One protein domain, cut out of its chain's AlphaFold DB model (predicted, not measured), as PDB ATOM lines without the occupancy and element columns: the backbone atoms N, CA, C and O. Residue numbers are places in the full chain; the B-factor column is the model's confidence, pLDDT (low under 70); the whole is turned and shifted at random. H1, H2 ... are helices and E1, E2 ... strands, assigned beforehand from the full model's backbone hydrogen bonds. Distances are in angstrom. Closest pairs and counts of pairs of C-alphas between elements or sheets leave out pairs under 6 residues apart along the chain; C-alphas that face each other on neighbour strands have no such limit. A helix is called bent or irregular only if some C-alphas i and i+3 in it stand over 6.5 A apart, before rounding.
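This is residues 14 to 138 of the 142 residues of the protein "Hypothetical protein" of Hemiselmis andersenii (UniProt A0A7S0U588). A small parallel sheet of three strands, with H2 packed over it and H5 along H2, makes a body at one end, and the kinked helix H3 with H4 near it makes an arm at the other end. H1 grazes the sheet, and the long stretch of residues 65 to 82 joins E3 to H3. The printed part has 125 residues, with five named helices and three named strands in the order E1 H1 E2 H2 E3 H3 H4 H5; the sheet runs E1 E3 E2, and the class is mostly helix. It is only just compact, close to loose, with a radius of gyration of the C-alphas of 16.3 A, and its elongated outline spans 51 by 28 by 27 A.

The sheet is made of E1, residues 14 to 17, beginning at C-alpha 14 (17.263, -20.468, -22.518), E3, residues 60 to 64, 13.6 A long, and E2, residues 37 to 40. H1 is residues 25 to 30 and H2 residues 41 to 49, 12.5 A long. H3, residues 83 to 102, is 27.5 A long and ends at C-alpha 102 (54.779, -17.760, -18.183). It is irregular, with C-alphas 95 and 98 7.0 A apart, and has a kink of 63 degrees near residue 95. H4 is residues 108 to 116. H5, residues 119 to 137, is 26.0 A long, ends at C-alpha 137 (5.231, -12.232, -21.680) and has a kink of 32 degrees near residue 126. H5 is neither bent nor irregular, but only just: C-alphas 125 and 128 are 6.5 A apart.

Inner strand E3 is parallel to E1, with N 14 and O 60 2.8 A apart, and to E2, with N 61 and O 37 2.8 A apart, both within hydrogen-bond range. E2, H2, E3 form a strand-helix-strand unit, two parallel neighbour strands with a helix between them along the chain; E1, H1, E2 form a split one, with E3 between its strands. Both crossovers are right-handed. H2 is on the sheet at a height of 7.7 A, over E2 and only just over E3, where 3 of its C-alphas fall, and runs along the strands, at 4 degrees to E2 on the local plane. H1 only grazes the sheet with residues 25 to 29, and H5 with residues 126 to 133. Residues 125 to 133 of H5 alone touch H2, the closest C-alphas being those of Ala 49 and Leu 129, 4.5 A apart; H2 and H5 run the same way at a shallow tilt of 32 degrees, only just short of steep. H3 is close to but not clearly touching H5, with the C-alphas of Glu 83 and Ser 119 closest at 5.1 A, and likewise H4, with those of Val 90 and Gln 114 at 7.2 A. H4 and H5 are only just apart, their closest C-alphas 8.5 A from each other. In H1, H2 and H4 every O i to N i+4 pair is within hydrogen-bond range; in H3 it is 12 of 16 and in H5 13 of 15.

The two C-alphas farthest apart, those of Gly 52 and Ala 102, are 52.4 A apart. Residues 98 to 104, of which 98 to 102 belong to H3, stand free. The printed part has no cut, and its one long link, 18 residues, is from E3 to H3. The mean pLDDT of the printed part is 85.4, and it is under 70 at residues 51 to 52, 69 to 71 and 106 to 109.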
ATOM      1  N   VAL A  14      15.885 -19.988 -22.673       94.00
ATOM      2  CA  VAL A  14      17.263 -20.468 -22.518       94.00
ATOM      3  C   VAL A  14      18.071 -20.092 -23.752       94.00
ATOM      4  O   VAL A  14      17.695 -20.411 -24.875       94.00
ATOM      5  N   VAL A  15      19.216 -19.450 -23.549       94.31
ATOM      6  CA  VAL A  15      20.185 -19.162 -24.607       94.31
ATOM      7  C   VAL A  15      21.512 -19.755 -24.166       94.31
ATOM      8  O   VAL A  15      22.020 -19.391 -23.111       94.31
ATOM      9  N   ALA A  16      22.043 -20.709 -24.927       94.38
ATOM     10  CA  ALA A  16      23.272 -21.402 -24.555       94.38
ATOM     11  C   ALA A  16      24.143 -21.712 -25.772       94.38
ATOM     12  O   ALA A  16      23.657 -21.841 -26.897       94.38
ATOM     13  N   SER A  17      25.444 -21.857 -25.539       93.75
ATOM     14  CA  SER A  17      26.432 -22.126 -26.579       93.75
ATOM     15  C   SER A  17      27.329 -23.296 -26.195       93.75
ATOM     16  O   SER A  17      27.707 -23.454 -25.036       93.75
ATOM     17  N   LYS A  18      27.737 -24.091 -27.187       92.56
ATOM     18  CA  LYS A  18      28.766 -25.131 -27.033       92.56
ATOM     19  C   LYS A  18      30.121 -24.542 -26.619       92.56
ATOM     20  O   LYS A  18      30.948 -25.255 -26.055       92.56
ATOM     21  N   GLY A  19      30.345 -23.261 -26.913       88.38
ATOM     22  CA  GLY A  19      31.574 -22.539 -26.602       88.38
ATOM     23  C   GLY A  19      31.676 -22.019 -25.167       88.38
ATOM     24  O   GLY A  19      32.770 -21.611 -24.793       88.38
ATOM     25  N   ASP A  20      30.596 -22.062 -24.365       83.19
ATOM     26  CA  ASP A  20      30.534 -21.473 -23.010       83.19
ATOM     27  C   ASP A  20      31.655 -21.968 -22.087       83.19
ATOM     28  O   ASP A  20      32.166 -21.208 -21.277       83.19
ATOM     29  N   GLY A  21      32.077 -23.229 -22.223       76.81
ATOM     30  CA  GLY A  21      33.235 -23.783 -21.511       76.81
ATOM     31  C   GLY A  21      33.042 -23.988 -20.001       76.81
ATOM     32  O   GLY A  21      33.787 -24.774 -19.417       76.81
ATOM     33  N   ILE A  22      32.031 -23.355 -19.392       80.88
ATOM     34  CA  ILE A  22      31.674 -23.465 -17.971       80.88
ATOM     35  C   ILE A  22      30.525 -24.459 -17.778       80.88
ATOM     36  O   ILE A  22      30.652 -25.401 -16.992       80.88
ATOM     37  N   ILE A  23      29.413 -24.280 -18.498       83.19
ATOM     38  CA  ILE A  23      28.252 -25.170 -18.438       83.19
ATOM     39  C   ILE A  23      28.184 -25.991 -19.734       83.19
ATOM     40  O   ILE A  23      27.936 -25.441 -20.808       83.19
ATOM     41  N   PRO A  24      28.375 -27.325 -19.676       88.44
ATOM     42  CA  PRO A  24      28.285 -28.171 -20.859       88.44
ATOM     43  C   PRO A  24      26.903 -28.087 -21.519       88.44
ATOM     44  O   PRO A  24      25.879 -28.252 -20.856       88.44
ATOM     45  N   LEU A  25      26.861 -27.888 -22.839       91.06
ATOM     46  CA  LEU A  25      25.602 -27.723 -23.575       91.06
ATOM     47  C   LEU A  25      24.659 -28.931 -23.427       91.06
ATOM     48  O   LEU A  25      23.447 -28.751 -23.336       91.06
ATOM     49  N   ASN A  26      25.198 -30.150 -23.348       91.25
ATOM     50  CA  ASN A  26      24.404 -31.356 -23.105       91.25
ATOM     51  C   ASN A  26      23.702 -31.319 -21.739       91.25
ATOM     52  O   ASN A  26      22.542 -31.696 -21.642       91.25
ATOM     53  N   LEU A  27      24.356 -30.781 -20.703       90.81
ATOM     54  CA  LEU A  27      23.735 -30.617 -19.391       90.81
ATOM     55  C   LEU A  27      22.539 -29.658 -19.464       90.81
ATOM     56  O   LEU A  27      21.517 -29.906 -18.828       90.81
ATOM     57  N   VAL A  28      22.645 -28.584 -20.251       91.56
ATOM     58  CA  VAL A  28      21.533 -27.647 -20.478       91.56
ATOM     59  C   VAL A  28      20.390 -28.339 -21.223       91.56
ATOM     60  O   VAL A  28      19.237 -28.227 -20.813       91.56
ATOM     61  N   GLN A  29      20.709 -29.085 -22.283       91.75
ATOM     62  CA  GLN A  29      19.737 -29.834 -23.088       91.75
ATOM     63  C   GLN A  29      18.958 -30.859 -22.254       91.75
ATOM     64  O   GLN A  29      17.733 -30.910 -22.342       91.75
ATOM     65  N   ASP A  30      19.652 -31.608 -21.395       91.12
ATOM     66  CA  ASP A  30      19.063 -32.641 -20.537       91.12
ATOM     67  C   ASP A  30      18.140 -32.068 -19.444       91.12
ATOM     68  O   ASP A  30      17.359 -32.801 -18.837       91.12
ATOM     69  N   ASN A  31      18.224 -30.760 -19.178       90.25
ATOM     70  CA  ASN A  31      17.503 -30.087 -18.095       90.25
ATOM     71  C   ASN A  31      16.530 -29.002 -18.585       90.25
ATOM     72  O   ASN A  31      16.101 -28.160 -17.791       90.25
ATOM     73  N   LEU A  32      16.163 -29.015 -19.871       88.81
ATOM     74  CA  LEU A  32      15.139 -28.113 -20.391       88.81
ATOM     75  C   LEU A  32      13.752 -28.399 -19.781       88.81
ATOM     76  O   LEU A  32      13.407 -29.560 -19.532       88.81
ATOM     77  N   PRO A  33      12.907 -27.365 -19.607       86.00
ATOM     78  CA  PRO A  33      11.501 -27.556 -19.277       86.00
ATOM     79  C   PRO A  33      10.804 -28.442 -20.315       86.00
ATOM     80  O   PRO A  33      11.037 -28.330 -21.523       86.00
ATOM     81  N   LYS A  34       9.901 -29.314 -19.855       84.56
ATOM     82  CA  LYS A  34       9.107 -30.155 -20.758       84.56
ATOM     83  C   LYS A  34       8.272 -29.280 -21.691       84.56
ATOM     84  O   LYS A  34       7.572 -28.384 -21.237       84.56
ATOM     85  N   GLY A  35       8.317 -29.588 -22.986       86.19
ATOM     86  CA  GLY A  35       7.566 -28.854 -24.006       86.19
ATOM     87  C   GLY A  35       8.217 -27.548 -24.463       86.19
ATOM     88  O   GLY A  35       7.625 -26.866 -25.294       86.19
ATOM     89  N   ALA A  36       9.419 -27.206 -23.978       89.62
ATOM     90  CA  ALA A  36      10.154 -26.060 -24.498       89.62
ATOM     91  C   ALA A  36      10.487 -26.254 -25.987       89.62
ATOM     92  O   ALA A  36      11.024 -27.291 -26.386       89.62
ATOM     93  N   ALA A  37      10.183 -25.250 -26.809       91.94
ATOM     94  CA  ALA A  37      10.543 -25.261 -28.222       91.94
ATOM     95  C   ALA A  37      12.058 -25.056 -28.376       91.94
ATOM     96  O   ALA A  37      12.631 -24.159 -27.761       91.94
ATOM     97  N   VAL A  38      12.720 -25.881 -29.191       94.19
ATOM     98  CA  VAL A  38      14.184 -25.854 -29.341       94.19
ATOM     99  C   VAL A  38      14.572 -25.368 -30.730       94.19
ATOM    100  O   VAL A  38      14.147 -25.921 -31.743       94.19
ATOM    101  N   TYR A  39      15.447 -24.372 -30.760       94.88
ATOM    102  CA  TYR A  39      15.983 -23.744 -31.956       94.88
ATOM    103  C   TYR A  39      17.506 -23.846 -31.956       94.88
ATOM    104  O   TYR A  39      18.151 -23.914 -30.907       94.88
ATOM    105  N   LYS A  40      18.097 -23.860 -33.151       94.50
ATOM    106  CA  LYS A  40      19.544 -23.997 -33.329       94.50
ATOM    107  C   LYS A  40      20.117 -22.867 -34.166       94.50
ATOM    108  O   LYS A  40      19.527 -22.482 -35.177       94.50
ATOM    109  N   GLY A  41      21.291 -22.401 -33.759       92.31
ATOM    110  CA  GLY A  41      22.087 -21.439 -34.506       92.31
ATOM    111  C   GLY A  41      21.442 -20.058 -34.621       92.31
ATOM    112  O   GLY A  41      20.377 -19.770 -34.066       92.31
ATOM    113  N   VAL A  42      22.109 -19.198 -35.387       91.62
ATOM    114  CA  VAL A  42      21.671 -17.821 -35.652       91.62
ATOM    115  C   VAL A  42      20.314 -17.789 -36.356       91.62
ATOM    116  O   VAL A  42      19.463 -16.969 -36.025       91.62
ATOM    117  N   GLU A  43      20.071 -18.701 -37.297       91.31
ATOM    118  CA  GLU A  43      18.788 -18.780 -38.003       91.31
ATOM    119  C   GLU A  43      17.637 -19.168 -37.061       91.31
ATOM    120  O   GLU A  43      16.549 -18.600 -37.131       91.31
ATOM    121  N   GLY A  44      17.869 -20.114 -36.146       92.00
ATOM    122  CA  GLY A  44      16.905 -20.467 -35.109       92.00
ATOM    123  C   GLY A  44      16.578 -19.286 -34.196       92.00
ATOM    124  O   GLY A  44      15.405 -19.019 -33.952       92.00
ATOM    125  N   ALA A  45      17.603 -18.550 -33.759       92.38
ATOM    126  CA  ALA A  45      17.434 -17.346 -32.950       92.38
ATOM    127  C   ALA A  45      16.601 -16.276 -33.672       92.38
ATOM    128  O   ALA A  45      15.674 -15.721 -33.090       92.38
ATOM    129  N   ARG A  46      16.897 -16.025 -34.956       91.38
ATOM    130  CA  ARG A  46      16.174 -15.041 -35.776       91.38
ATOM    131  C   ARG A  46      14.708 -15.413 -35.950       91.38
ATOM    132  O   ARG A  46      13.854 -14.583 -35.675       91.38
ATOM    133  N   ARG A  47      14.418 -16.669 -36.309       90.56
ATOM    134  CA  ARG A  47      13.035 -17.166 -36.424       90.56
ATOM    135  C   ARG A  47      12.257 -17.031 -35.120       90.56
ATOM    136  O   ARG A  47      11.071 -16.735 -35.142       90.56
ATOM    137  N   LEU A  48      12.913 -17.264 -33.987       90.12
ATOM    138  CA  LEU A  48      12.273 -17.127 -32.684       90.12
ATOM    139  C   LEU A  48      12.026 -15.655 -32.309       90.12
ATOM    140  O   LEU A  48      11.015 -15.350 -31.687       90.12
ATOM    141  N   ALA A  49      12.919 -14.748 -32.713       87.69
ATOM    142  CA  ALA A  49      12.791 -13.308 -32.488       87.69
ATOM    143  C   ALA A  49      11.773 -12.611 -33.418       87.69
ATOM    144  O   ALA A  49      11.417 -11.459 -33.174       87.69
ATOM    145  N   GLU A  50      11.309 -13.267 -34.485       86.25
ATOM    146  CA  GLU A  50      10.269 -12.730 -35.369       86.25
ATOM    147  C   GLU A  50       8.916 -12.578 -34.649       86.25
ATOM    148  O   GLU A  50       8.589 -13.299 -33.703       86.25
ATOM    149  N   VAL A  51       8.089 -11.639 -35.124       68.94
ATOM    150  CA  VAL A  51       6.754 -11.378 -34.564       68.94
ATOM    151  C   VAL A  51       5.905 -12.651 -34.619       68.94
ATOM    152  O   VAL A  51       5.599 -13.164 -35.693       68.94
ATOM    153  N   GLY A  52       5.497 -13.143 -33.448       67.25
ATOM    154  CA  GLY A  52       4.725 -14.382 -33.307       67.25
ATOM    155  C   GLY A  52       5.565 -15.662 -33.197       67.25
ATOM    156  O   GLY A  52       4.980 -16.733 -33.024       67.25
ATOM    157  N   GLY A  53       6.898 -15.560 -33.253       76.62
ATOM    158  CA  GLY A  53       7.827 -16.658 -32.974       76.62
ATOM    159  C   GLY A  53       7.828 -17.063 -31.499       76.62
ATOM    160  O   GLY A  53       7.844 -18.253 -31.190       76.62
ATOM    161  N   LEU A  54       7.719 -16.087 -30.591       82.56
ATOM    162  CA  LEU A  54       7.508 -16.299 -29.157       82.56
ATOM    163  C   LEU A  54       6.045 -16.057 -28.802       82.56
ATOM    164  O   LEU A  54       5.510 -14.968 -29.028       82.56
ATOM    165  N   ARG A  55       5.394 -17.062 -28.211       82.69
ATOM    166  CA  ARG A  55       4.034 -16.917 -27.690       82.69
ATOM    167  C   ARG A  55       4.056 -16.770 -26.179       82.69
ATOM    168  O   ARG A  55       4.933 -17.269 -25.478       82.69
ATOM    169  N   ARG A  56       3.041 -16.078 -25.670       85.50
ATOM    170  CA  ARG A  56       2.861 -15.858 -24.240       85.50
ATOM    171  C   ARG A  56       2.749 -17.188 -23.494       85.50
ATOM    172  O   ARG A  56       1.917 -18.019 -23.845       85.50
ATOM    173  N   GLY A  57       3.526 -17.336 -22.425       85.12
ATOM    174  CA  GLY A  57       3.531 -18.526 -21.573       85.12
ATOM    175  C   GLY A  57       4.332 -19.704 -22.131       85.12
ATOM    176  O   GLY A  57       4.434 -20.722 -21.453       85.12
ATOM    177  N   GLU A  58       4.925 -19.588 -23.322       87.75
ATOM    178  CA  GLU A  58       5.772 -20.642 -23.876       87.75
ATOM    179  C   GLU A  58       7.222 -20.504 -23.399       87.75
ATOM    180  O   GLU A  58       7.768 -19.405 -23.274       87.75
ATOM    181  N   SER A  59       7.849 -21.653 -23.140       91.50
ATOM    182  CA  SER A  59       9.290 -21.745 -22.914       91.50
ATOM    183  C   SER A  59      10.001 -22.087 -24.220       91.50
ATOM    184  O   SER A  59       9.499 -22.881 -25.017       91.50
ATOM    185  N   ALA A  60      11.189 -21.531 -24.425       93.62
ATOM    186  CA  ALA A  60      11.988 -21.776 -25.616       93.62
ATOM    187  C   ALA A  60      13.479 -21.860 -25.280       93.62
ATOM    188  O   ALA A  60      13.947 -21.290 -24.295       93.62
ATOM    189  N   ALA A  61      14.234 -22.562 -26.117       95.06
ATOM    190  CA  ALA A  61      15.678 -22.677 -26.014       95.06
ATOM    191  C   ALA A  61      16.341 -22.424 -27.369       95.06
ATOM    192  O   ALA A  61      15.892 -22.944 -28.390       95.06
ATOM    193  N   VAL A  62      17.437 -21.670 -27.371       95.94
ATOM    194  CA  VAL A  62      18.291 -21.455 -28.540       95.94
ATOM    195  C   VAL A  62      19.694 -21.952 -28.229       95.94
ATOM    196  O   VAL A  62      20.318 -21.514 -27.259       95.94
ATOM    197  N   PHE A  63      20.187 -22.861 -29.067       95.81
ATOM    198  CA  PHE A  63      21.504 -23.466 -28.912       95.81
ATOM    199  C   PHE A  63      22.449 -23.093 -30.046       95.81
ATOM    200  O   PHE A  63      22.164 -23.338 -31.221       95.81
ATOM    201  N   PHE A  64      23.603 -22.548 -29.681       93.81
ATOM    202  CA  PHE A  64      24.656 -22.166 -30.610       93.81
ATOM    203  C   PHE A  64      25.782 -23.197 -30.580       93.81
ATOM    204  O   PHE A  64      26.563 -23.285 -29.636       93.81
ATOM    205  N   GLU A  65      25.843 -24.024 -31.617       92.44
ATOM    206  CA  GLU A  65      26.921 -25.003 -31.810       92.44
ATOM    207  C   GLU A  65      27.978 -24.503 -32.809       92.44
ATOM    208  O   GLU A  65      29.034 -25.120 -32.953       92.44
ATOM    209  N   GLU A  66      27.694 -23.375 -33.461       89.38
ATOM    210  CA  GLU A  66      28.453 -22.761 -34.548       89.38
ATOM    211  C   GLU A  66      28.867 -21.326 -34.178       89.38
ATOM    212  O   GLU A  66      28.211 -20.697 -33.339       89.38
ATOM    213  N   PRO A  67      29.938 -20.790 -34.791       85.88
ATOM    214  CA  PRO A  67      30.317 -19.388 -34.640       85.88
ATOM    215  C   PRO A  67      29.276 -18.428 -35.222       85.88
ATOM    216  O   PRO A  67      28.561 -18.750 -36.169       85.88
ATOM    217  N   PHE A  68      29.247 -17.198 -34.706       79.38
ATOM    218  CA  PHE A  68      28.396 -16.124 -35.244       79.38
ATOM    219  C   PHE A  68      28.957 -15.451 -36.500       79.38
ATOM    220  O   PHE A  68      28.233 -14.724 -37.178       79.38
ATOM    221  N   GLY A  69      30.212 -15.739 -36.854       67.75
ATOM    222  CA  GLY A  69      30.869 -15.270 -38.070       67.75
ATOM    223  C   GLY A  69      31.561 -16.394 -38.843       67.75
ATOM    224  O   GLY A  69      31.640 -17.540 -38.399       67.75
ATOM    225  N   ALA A  70      32.095 -16.059 -40.018       57.59
ATOM    226  CA  ALA A  70      32.827 -17.003 -40.855       57.59
ATOM    227  C   ALA A  70      34.227 -17.277 -40.268       57.59
ATOM    228  O   ALA A  70      35.159 -16.515 -40.509       57.59
ATOM    229  N   GLY A  71      34.370 -18.364 -39.501       57.47
ATOM    230  CA  GLY A  71      35.679 -18.921 -39.118       57.47
ATOM    231  C   GLY A  71      36.056 -18.910 -37.631       57.47
ATOM    232  O   GLY A  71      37.231 -19.078 -37.327       57.47
ATOM    233  N   GLY A  72      35.106 -18.732 -36.709       71.12
ATOM    234  CA  GLY A  72      35.376 -18.708 -35.261       71.12
ATOM    235  C   GLY A  72      35.026 -19.996 -34.505       71.12
ATOM    236  O   GLY A  72      34.438 -20.932 -35.051       71.12
ATOM    237  N   ALA A  73      35.337 -20.019 -33.208       82.56
ATOM    238  CA  ALA A  73      34.700 -20.935 -32.263       82.56
ATOM    239  C   ALA A  73      33.269 -20.452 -31.938       82.56
ATOM    240  O   ALA A  73      32.963 -19.276 -32.141       82.56
ATOM    241  N   PRO A  74      32.376 -21.323 -31.435       87.75
ATOM    242  CA  PRO A  74      31.077 -20.889 -30.927       87.75
ATOM    243  C   PRO A  74      31.240 -19.875 -29.779       87.75
ATOM    244  O   PRO A  74      32.252 -19.952 -29.071       87.75
ATOM    245  N   PRO A  75      30.245 -18.998 -29.540       88.44
ATOM    246  CA  PRO A  75      30.306 -17.978 -28.493       88.44
ATOM    247  C   PRO A  75      30.666 -18.581 -27.138       88.44
ATOM    248  O   PRO A  75      30.130 -19.633 -26.771       88.44
ATOM    249  N   ASN A  76      31.555 -17.936 -26.393       87.19
ATOM    250  CA  ASN A  76      31.918 -18.362 -25.046       87.19
ATOM    251  C   ASN A  76      31.113 -17.598 -23.986       87.19
ATOM    252  O   ASN A  76      30.235 -16.800 -24.314       87.19
ATOM    253  N   HIS A  77      31.406 -17.848 -22.710       84.44
ATOM    254  CA  HIS A  77      30.683 -17.224 -21.606       84.44
ATOM    255  C   HIS A  77      30.675 -15.690 -21.691       84.44
ATOM    256  O   HIS A  77      29.637 -15.047 -21.527       84.44
ATOM    257  N   ILE A  78      31.833 -15.095 -21.995       85.31
ATOM    258  CA  ILE A  78      31.974 -13.641 -22.043       85.31
ATOM    259  C   ILE A  78      31.461 -13.039 -23.350       85.31
ATOM    260  O   ILE A  78      31.104 -11.866 -23.348       85.31
ATOM    261  N   SER A  79      31.304 -13.814 -24.429       87.25
ATOM    262  CA  SER A  79      30.663 -13.353 -25.671       87.25
ATOM    263  C   SER A  79      29.262 -12.770 -25.429       87.25
ATOM    264  O   SER A  79      28.862 -11.834 -26.114       87.25
ATOM    265  N   PHE A  80      28.535 -13.253 -24.413       87.25
ATOM    266  CA  PHE A  80      27.207 -12.744 -24.037       87.25
ATOM    267  C   PHE A  80      27.230 -11.443 -23.217       87.25
ATOM    268  O   PHE A  80      26.176 -10.856 -22.966       87.25
ATOM    269  N   LEU A  81      28.407 -10.983 -22.787       85.69
ATOM    270  CA  LEU A  81      28.571  -9.709 -22.094       85.69
ATOM    271  C   LEU A  81      28.672  -8.547 -23.090       85.69
ATOM    272  O   LEU A  81      28.921  -8.722 -24.283       85.69
ATOM    273  N   SER A  82      28.496  -7.329 -22.575       86.88
ATOM    274  CA  SER A  82      28.674  -6.108 -23.359       86.88
ATOM    275  C   SER A  82      30.090  -6.024 -23.935       86.88
ATOM    276  O   SER A  82      31.070  -6.144 -23.197       86.88
ATOM    277  N   GLU A  83      30.184  -5.710 -25.231       89.12
ATOM    278  CA  GLU A  83      31.446  -5.444 -25.932       89.12
ATOM    279  C   GLU A  83      32.317  -4.447 -25.157       89.12
ATOM    280  O   GLU A  83      33.492  -4.701 -24.937       89.12
ATOM    281  N   GLN A  84      31.729  -3.362 -24.641       89.31
ATOM    282  CA  GLN A  84      32.466  -2.341 -23.888       89.31
ATOM    283  C   GLN A  84      33.083  -2.895 -22.599       89.31
ATOM    284  O   GLN A  84      34.199  -2.531 -22.233       89.31
ATOM    285  N   SER A  85      32.356  -3.772 -21.899       87.31
ATOM    286  CA  SER A  85      32.855  -4.405 -20.673       87.31
ATOM    287  C   SER A  85      34.002  -5.355 -20.987       87.31
ATOM    288  O   SER A  85      35.026  -5.331 -20.307       87.31
ATOM    289  N   ASN A  86      33.864  -6.136 -22.057       87.19
ATOM    290  CA  ASN A  86      34.910  -7.046 -22.491       87.19
ATOM    291  C   ASN A  86      36.133  -6.307 -23.034       87.19
ATOM    292  O   ASN A  86      37.254  -6.701 -22.743       87.19
ATOM    293  N   ASP A  87      35.959  -5.207 -23.759       86.62
ATOM    294  CA  ASP A  87      37.069  -4.397 -24.251       86.62
ATOM    295  C   ASP A  87      37.835  -3.729 -23.107       86.62
ATOM    296  O   ASP A  87      39.067  -3.716 -23.122       86.62
ATOM    297  N   ALA A  88      37.130  -3.241 -22.080       87.81
ATOM    298  CA  ALA A  88      37.753  -2.722 -20.863       87.81
ATOM    299  C   ALA A  88      38.507  -3.821 -20.099       87.81
ATOM    300  O   ALA A  88      39.655  -3.615 -19.699       87.81
ATOM    301  N   LEU A  89      37.896  -5.002 -19.951       86.06
ATOM    302  CA  LEU A  89      38.536  -6.183 -19.372       86.06
ATOM    303  C   LEU A  89      39.805  -6.538 -20.157       86.06
ATOM    304  O   LEU A  89      40.860  -6.758 -19.558       86.06
ATOM    305  N   VAL A  90      39.727  -6.527 -21.493       83.69
ATOM    306  CA  VAL A  90      40.859  -6.816 -22.372       83.69
ATOM    307  C   VAL A  90      41.966  -5.791 -22.215       83.69
ATOM    308  O   VAL A  90      43.115  -6.173 -21.999       83.69
ATOM    309  N   GLY A  91      41.644  -4.501 -22.255       85.00
ATOM    310  CA  GLY A  91      42.622  -3.433 -22.066       85.00
ATOM    311  C   GLY A  91      43.327  -3.505 -20.711       85.00
ATOM    312  O   GLY A  91      44.541  -3.321 -20.641       85.00
ATOM    313  N   PHE A  92      42.589  -3.827 -19.647       86.25
ATOM    314  CA  PHE A  92      43.134  -3.906 -18.295       86.25
ATOM    315  C   PHE A  92      44.013  -5.144 -18.065       86.25
ATOM    316  O   PHE A  92      45.078  -5.034 -17.462       86.25
ATOM    317  N   LEU A  93      43.594  -6.320 -18.548       83.94
ATOM    318  CA  LEU A  93      44.275  -7.589 -18.264       83.94
ATOM    319  C   LEU A  93      45.334  -7.979 -19.305       83.94
ATOM    320  O   LEU A  93      46.238  -8.748 -18.976       83.94
ATOM    321  N   SER A  94      45.285  -7.439 -20.530       83.38
ATOM    322  CA  SER A  94      46.267  -7.756 -21.586       83.38
ATOM    323  C   SER A  94      47.732  -7.589 -21.156       83.38
ATOM    324  O   SER A  94      48.534  -8.465 -21.481       83.38
ATOM    325  N   PRO A  95      48.119  -6.544 -20.393       86.00
ATOM    326  CA  PRO A  95      49.494  -6.400 -19.909       86.00
ATOM    327  C   PRO A  95      49.957  -7.529 -18.975       86.00
ATOM    328  O   PRO A  95      51.155  -7.772 -18.860       86.00
ATOM    329  N   LEU A  96      49.026  -8.226 -18.314       82.50
ATOM    330  CA  LEU A  96      49.320  -9.325 -17.389       82.50
ATOM    331  C   LEU A  96      49.380 -10.690 -18.091       82.50
ATOM    332  O   LEU A  96      49.916 -11.641 -17.519       82.50
ATOM    333  N   LEU A  97      48.887 -10.797 -19.330       78.69
ATOM    334  CA  LEU A  97      48.857 -12.062 -20.070       78.69
ATOM    335  C   LEU A  97      50.230 -12.721 -20.256       78.69
ATOM    336  O   LEU A  97      50.310 -13.934 -20.065       78.69
ATOM    337  N   PRO A  98      51.323 -12.000 -20.586       81.38
ATOM    338  CA  PRO A  98      52.634 -12.634 -20.717       81.38
ATOM    339  C   PRO A  98      53.087 -13.307 -19.416       81.38
ATOM    340  O   PRO A  98      53.648 -14.400 -19.450       81.38
ATOM    341  N   VAL A  99      52.790 -12.686 -18.268       83.19
ATOM    342  CA  VAL A  99      53.111 -13.227 -16.940       83.19
ATOM    343  C   VAL A  99      52.225 -14.430 -16.622       83.19
ATOM    344  O   VAL A  99      52.733 -15.466 -16.204       83.19
ATOM    345  N   ALA A 100      50.919 -14.336 -16.886       81.38
ATOM    346  CA  ALA A 100      49.985 -15.446 -16.700       81.38
ATOM    347  C   ALA A 100      50.384 -16.678 -17.532       81.38
ATOM    348  O   ALA A 100      50.441 -17.788 -17.002       81.38
ATOM    349  N   ARG A 101      50.760 -16.478 -18.803       78.62
ATOM    350  CA  ARG A 101      51.250 -17.542 -19.695       78.62
ATOM    351  C   ARG A 101      52.576 -18.130 -19.214       78.62
ATOM    352  O   ARG A 101      52.716 -19.348 -19.195       78.62
ATOM    353  N   ALA A 102      53.516 -17.294 -18.766       84.94
ATOM    354  CA  ALA A 102      54.779 -17.760 -18.183       84.94
ATOM    355  C   ALA A 102      54.561 -18.610 -16.917       84.94
ATOM    356  O   ALA A 102      55.305 -19.556 -16.669       84.94
ATOM    357  N   MET A 103      53.514 -18.311 -16.148       85.25
ATOM    358  CA  MET A 103      53.114 -19.065 -14.958       85.25
ATOM    359  C   MET A 103      52.173 -20.243 -15.256       85.25
ATOM    360  O   MET A 103      51.716 -20.898 -14.323       85.25
ATOM    361  N   SER A 104      51.879 -20.533 -16.530       80.94
ATOM    362  CA  SER A 104      50.912 -21.565 -16.946       80.94
ATOM    363  C   SER A 104      49.517 -21.398 -16.320       80.94
ATOM    364  O   SER A 104      48.808 -22.379 -16.093       80.94
ATOM    365  N   VAL A 105      49.110 -20.157 -16.033       77.88
ATOM    366  CA  VAL A 105      47.764 -19.837 -15.545       77.88
ATOM    367  C   VAL A 105      46.803 -19.843 -16.740       77.88
ATOM    368  O   VAL A 105      47.020 -19.084 -17.686       77.88
ATOM    369  N   PRO A 106      45.742 -20.671 -16.733       65.50
ATOM    370  CA  PRO A 106      44.780 -20.712 -17.828       65.50
ATOM    371  C   PRO A 106      43.911 -19.446 -17.837       65.50
ATOM    372  O   PRO A 106      43.236 -19.152 -16.853       65.50
ATOM    373  N   VAL A 107      43.879 -18.727 -18.963       64.94
ATOM    374  CA  VAL A 107      43.024 -17.539 -19.178       64.94
ATOM    375  C   VAL A 107      41.997 -17.814 -20.290       64.94
ATOM    376  O   VAL A 107      41.775 -17.016 -21.196       64.94
ATOM    377  N   LEU A 108      41.382 -18.999 -20.217       63.88
ATOM    378  CA  LEU A 108      40.677 -19.692 -21.305       63.88
ATOM    379  C   LEU A 108      39.627 -18.861 -22.060       63.88
ATOM    380  O   LEU A 108      39.627 -18.885 -23.289       63.88
ATOM    381  N   ASP A 109      38.747 -18.142 -21.366       69.75
ATOM    382  CA  ASP A 109      37.693 -17.366 -22.040       69.75
ATOM    383  C   ASP A 109      38.209 -16.033 -22.579       69.75
ATOM    384  O   ASP A 109      37.769 -15.572 -23.631       69.75
ATOM    385  N   PHE A 110      39.198 -15.450 -21.904       73.81
ATOM    386  CA  PHE A 110      39.814 -14.185 -22.287       73.81
ATOM    387  C   PHE A 110      40.685 -14.323 -23.537       73.81
ATOM    388  O   PHE A 110      40.554 -13.516 -24.452       73.81
ATOM    389  N   ASP A 111      41.533 -15.356 -23.598       72.31
ATOM    390  CA  ASP A 111      42.368 -15.646 -24.770       72.31
ATOM    391  C   ASP A 111      41.480 -15.906 -26.000       72.31
ATOM    392  O   ASP A 111      41.674 -15.302 -27.054       72.31
ATOM    393  N   LYS A 112      40.426 -16.722 -25.841       72.94
ATOM    394  CA  LYS A 112      39.459 -17.002 -26.914       72.94
ATOM    395  C   LYS A 112      38.695 -15.758 -27.363       72.94
ATOM    396  O   LYS A 112      38.499 -15.563 -28.559       72.94
ATOM    397  N   TYR A 113      38.259 -14.913 -26.430       75.25
ATOM    398  CA  TYR A 113      37.554 -13.681 -26.784       75.25
ATOM    399  C   TYR A 113      38.471 -12.649 -27.443       75.25
ATOM    400  O   TYR A 113      38.036 -11.942 -28.349       75.25
ATOM    401  N   GLN A 114      39.738 -12.558 -27.029       74.69
ATOM    402  CA  GLN A 114      40.703 -11.653 -27.655       74.69
ATOM    403  C   GLN A 114      40.853 -11.944 -29.155       74.69
ATOM    404  O   GLN A 114      41.012 -11.000 -29.932       74.69
ATOM    405  N   GLU A 115      40.761 -13.219 -29.539       75.56
ATOM    406  CA  GLU A 115      40.784 -13.686 -30.926       75.56
ATOM    407  C   GLU A 115      39.432 -13.508 -31.634       75.56
ATOM    408  O   GLU A 115      39.395 -13.016 -32.761       75.56
ATOM    409  N   ALA A 116      38.321 -13.882 -30.986       78.31
ATOM    410  CA  ALA A 116      36.999 -13.905 -31.619       78.31
ATOM    411  C   ALA A 116      36.308 -12.530 -31.691       78.31
ATOM    412  O   ALA A 116      35.687 -12.222 -32.707       78.31
ATOM    413  N   ARG A 117      36.404 -11.708 -30.631       82.12
ATOM    414  CA  ARG A 117      35.761 -10.379 -30.492       82.12
ATOM    415  C   ARG A 117      34.286 -10.361 -30.923       82.12
ATOM    416  O   ARG A 117      33.812  -9.427 -31.566       82.12
ATOM    417  N   ASP A 118      33.547 -11.399 -30.552       84.94
ATOM    418  CA  ASP A 118      32.226 -11.721 -31.097       84.94
ATOM    419  C   ASP A 118      31.047 -11.167 -30.275       84.94
ATOM    420  O   ASP A 118      29.888 -11.455 -30.582       84.94
ATOM    421  N   SER A 119      31.294 -10.329 -29.261       87.69
ATOM    422  CA  SER A 119      30.231  -9.782 -28.399       87.69
ATOM    423  C   SER A 119      29.213  -8.933 -29.146       87.69
ATOM    424  O   SER A 119      28.018  -9.020 -28.871       87.69
ATOM    425  N   ARG A 120      29.652  -8.130 -30.123       90.12
ATOM    426  CA  ARG A 120      28.728  -7.319 -30.927       90.12
ATOM    427  C   ARG A 120      27.806  -8.197 -31.770       90.12
ATOM    428  O   ARG A 120      26.592  -8.028 -31.728       90.12
ATOM    429  N   GLN A 121      28.379  -9.171 -32.472       89.81
ATOM    430  CA  GLN A 121      27.633 -10.135 -33.287       89.81
ATOM    431  C   GLN A 121      26.692 -10.976 -32.414       89.81
ATOM    432  O   GLN A 121      25.565 -11.268 -32.804       89.81
ATOM    433  N   THR A 122      27.129 -11.310 -31.198       90.69
ATOM    434  CA  THR A 122      26.301 -11.993 -30.201       90.69
ATOM    435  C   THR A 122      25.107 -11.155 -29.793       90.69
ATOM    436  O   THR A 122      23.976 -11.641 -29.828       90.69
ATOM    437  N   ALA A 123      25.327  -9.883 -29.474       90.69
ATOM    438  CA  ALA A 123      24.256  -8.969 -29.111       90.69
ATOM    439  C   ALA A 123      23.242  -8.778 -30.254       90.69
ATOM    440  O   ALA A 123      22.041  -8.813 -29.997       90.69
ATOM    441  N   GLU A 124      23.693  -8.656 -31.506       91.31
ATOM    442  CA  GLU A 124      22.813  -8.529 -32.683       91.31
ATOM    443  C   GLU A 124      21.830  -9.700 -32.832       91.31
ATOM    444  O   GLU A 124      20.723  -9.522 -33.340       91.31
ATOM    445  N   VAL A 125      22.213 -10.894 -32.374       90.88
ATOM    446  CA  VAL A 125      21.375 -12.097 -32.429       90.88
ATOM    447  C   VAL A 125      20.530 -12.261 -31.164       90.88
ATOM    448  O   VAL A 125      19.349 -12.597 -31.243       90.88
ATOM    449  N   VAL A 126      21.123 -12.040 -29.991       91.88
ATOM    450  CA  VAL A 126      20.512 -12.387 -28.699       91.88
ATOM    451  C   VAL A 126      19.614 -11.274 -28.159       91.88
ATOM    452  O   VAL A 126      18.585 -11.571 -27.556       91.88
ATOM    453  N   VAL A 127      19.940  -9.997 -28.382       92.94
ATOM    454  CA  VAL A 127      19.141  -8.878 -27.850       92.94
ATOM    455  C   VAL A 127      17.705  -8.888 -28.391       92.94
ATOM    456  O   VAL A 127      16.790  -8.830 -27.569       92.94
ATOM    457  N   PRO A 128      17.450  -9.025 -29.711       91.94
ATOM    458  CA  PRO A 128      16.081  -9.084 -30.227       91.94
ATOM    459  C   PRO A 128      15.282 -10.255 -29.648       91.94
ATOM    460  O   PRO A 128      14.104 -10.108 -29.335       91.94
ATOM    461  N   LEU A 129      15.941 -11.399 -29.453       91.81
ATOM    462  CA  LEU A 129      15.341 -12.593 -28.870       91.81
ATOM    463  C   LEU A 129      14.886 -12.355 -27.420       91.81
ATOM    464  O   LEU A 129      13.760 -12.694 -27.058       91.81
ATOM    465  N   VAL A 130      15.753 -11.765 -26.593       91.88
ATOM    466  CA  VAL A 130      15.449 -11.466 -25.186       91.88
ATOM    467  C   VAL A 130      14.347 -10.411 -25.082       91.88
ATOM    468  O   VAL A 130      13.402 -10.590 -24.313       91.88
ATOM    469  N   SER A 131      14.424  -9.342 -25.877       91.00
ATOM    470  CA  SER A 131      13.387  -8.306 -25.914       91.00
ATOM    471  C   SER A 131      12.036  -8.880 -26.340       91.00
ATOM    472  O   SER A 131      11.049  -8.695 -25.629       91.00
ATOM    473  N   GLY A 132      11.999  -9.662 -27.423       89.56
ATOM    474  CA  GLY A 132      10.778 -10.309 -27.905       89.56
ATOM    475  C   GLY A 132      10.174 -11.275 -26.882       89.56
ATOM    476  O   GLY A 132       8.955 -11.326 -26.722       89.56
ATOM    477  N   PHE A 133      11.010 -11.991 -26.121       91.12
ATOM    478  CA  PHE A 133      10.541 -12.849 -25.031       91.12
ATOM    479  C   PHE A 133       9.831 -12.057 -23.935       91.12
ATOM    480  O   PHE A 133       8.750 -12.455 -23.489       91.12
ATOM    481  N   PHE A 134      10.416 -10.940 -23.504       89.50
ATOM    482  CA  PHE A 134       9.789 -10.095 -22.498       89.50
ATOM    483  C   PHE A 134       8.517  -9.439 -23.030       89.50
ATOM    484  O   PHE A 134       7.509  -9.464 -22.331       89.50
ATOM    485  N   GLU A 135       8.517  -8.919 -24.256       88.31
ATOM    486  CA  GLU A 135       7.331  -8.330 -24.888       88.31
ATOM    487  C   GLU A 135       6.171  -9.334 -24.981       88.31
ATOM    488  O   GLU A 135       5.049  -9.017 -24.585       88.31
ATOM    489  N   ALA A 136       6.439 -10.573 -25.405       85.94
ATOM    490  CA  ALA A 136       5.429 -11.631 -25.487       85.94
ATOM    491  C   ALA A 136       4.838 -12.013 -24.115       85.94
ATOM    492  O   ALA A 136       3.699 -12.483 -24.032       85.94
ATOM    493  N   ASN A 137       5.600 -11.820 -23.035       84.56
ATOM    494  CA  ASN A 137       5.231 -12.232 -21.680       84.56
ATOM    495  C   ASN A 137       4.884 -11.072 -20.738       84.56
ATOM    496  O   ASN A 137       4.481 -11.319 -19.596       84.56
ATOM    497  N   GLN A 138       4.960  -9.820 -21.197       81.31
ATOM    498  CA  GLN A 138       4.491  -8.676 -20.428       81.31
ATOM    499  C   GLN A 138       3.002  -8.854 -20.110       81.31
ATOM    500  O   GLN A 138       2.142  -9.014 -20.980       81.31
TER     501      GLN A 138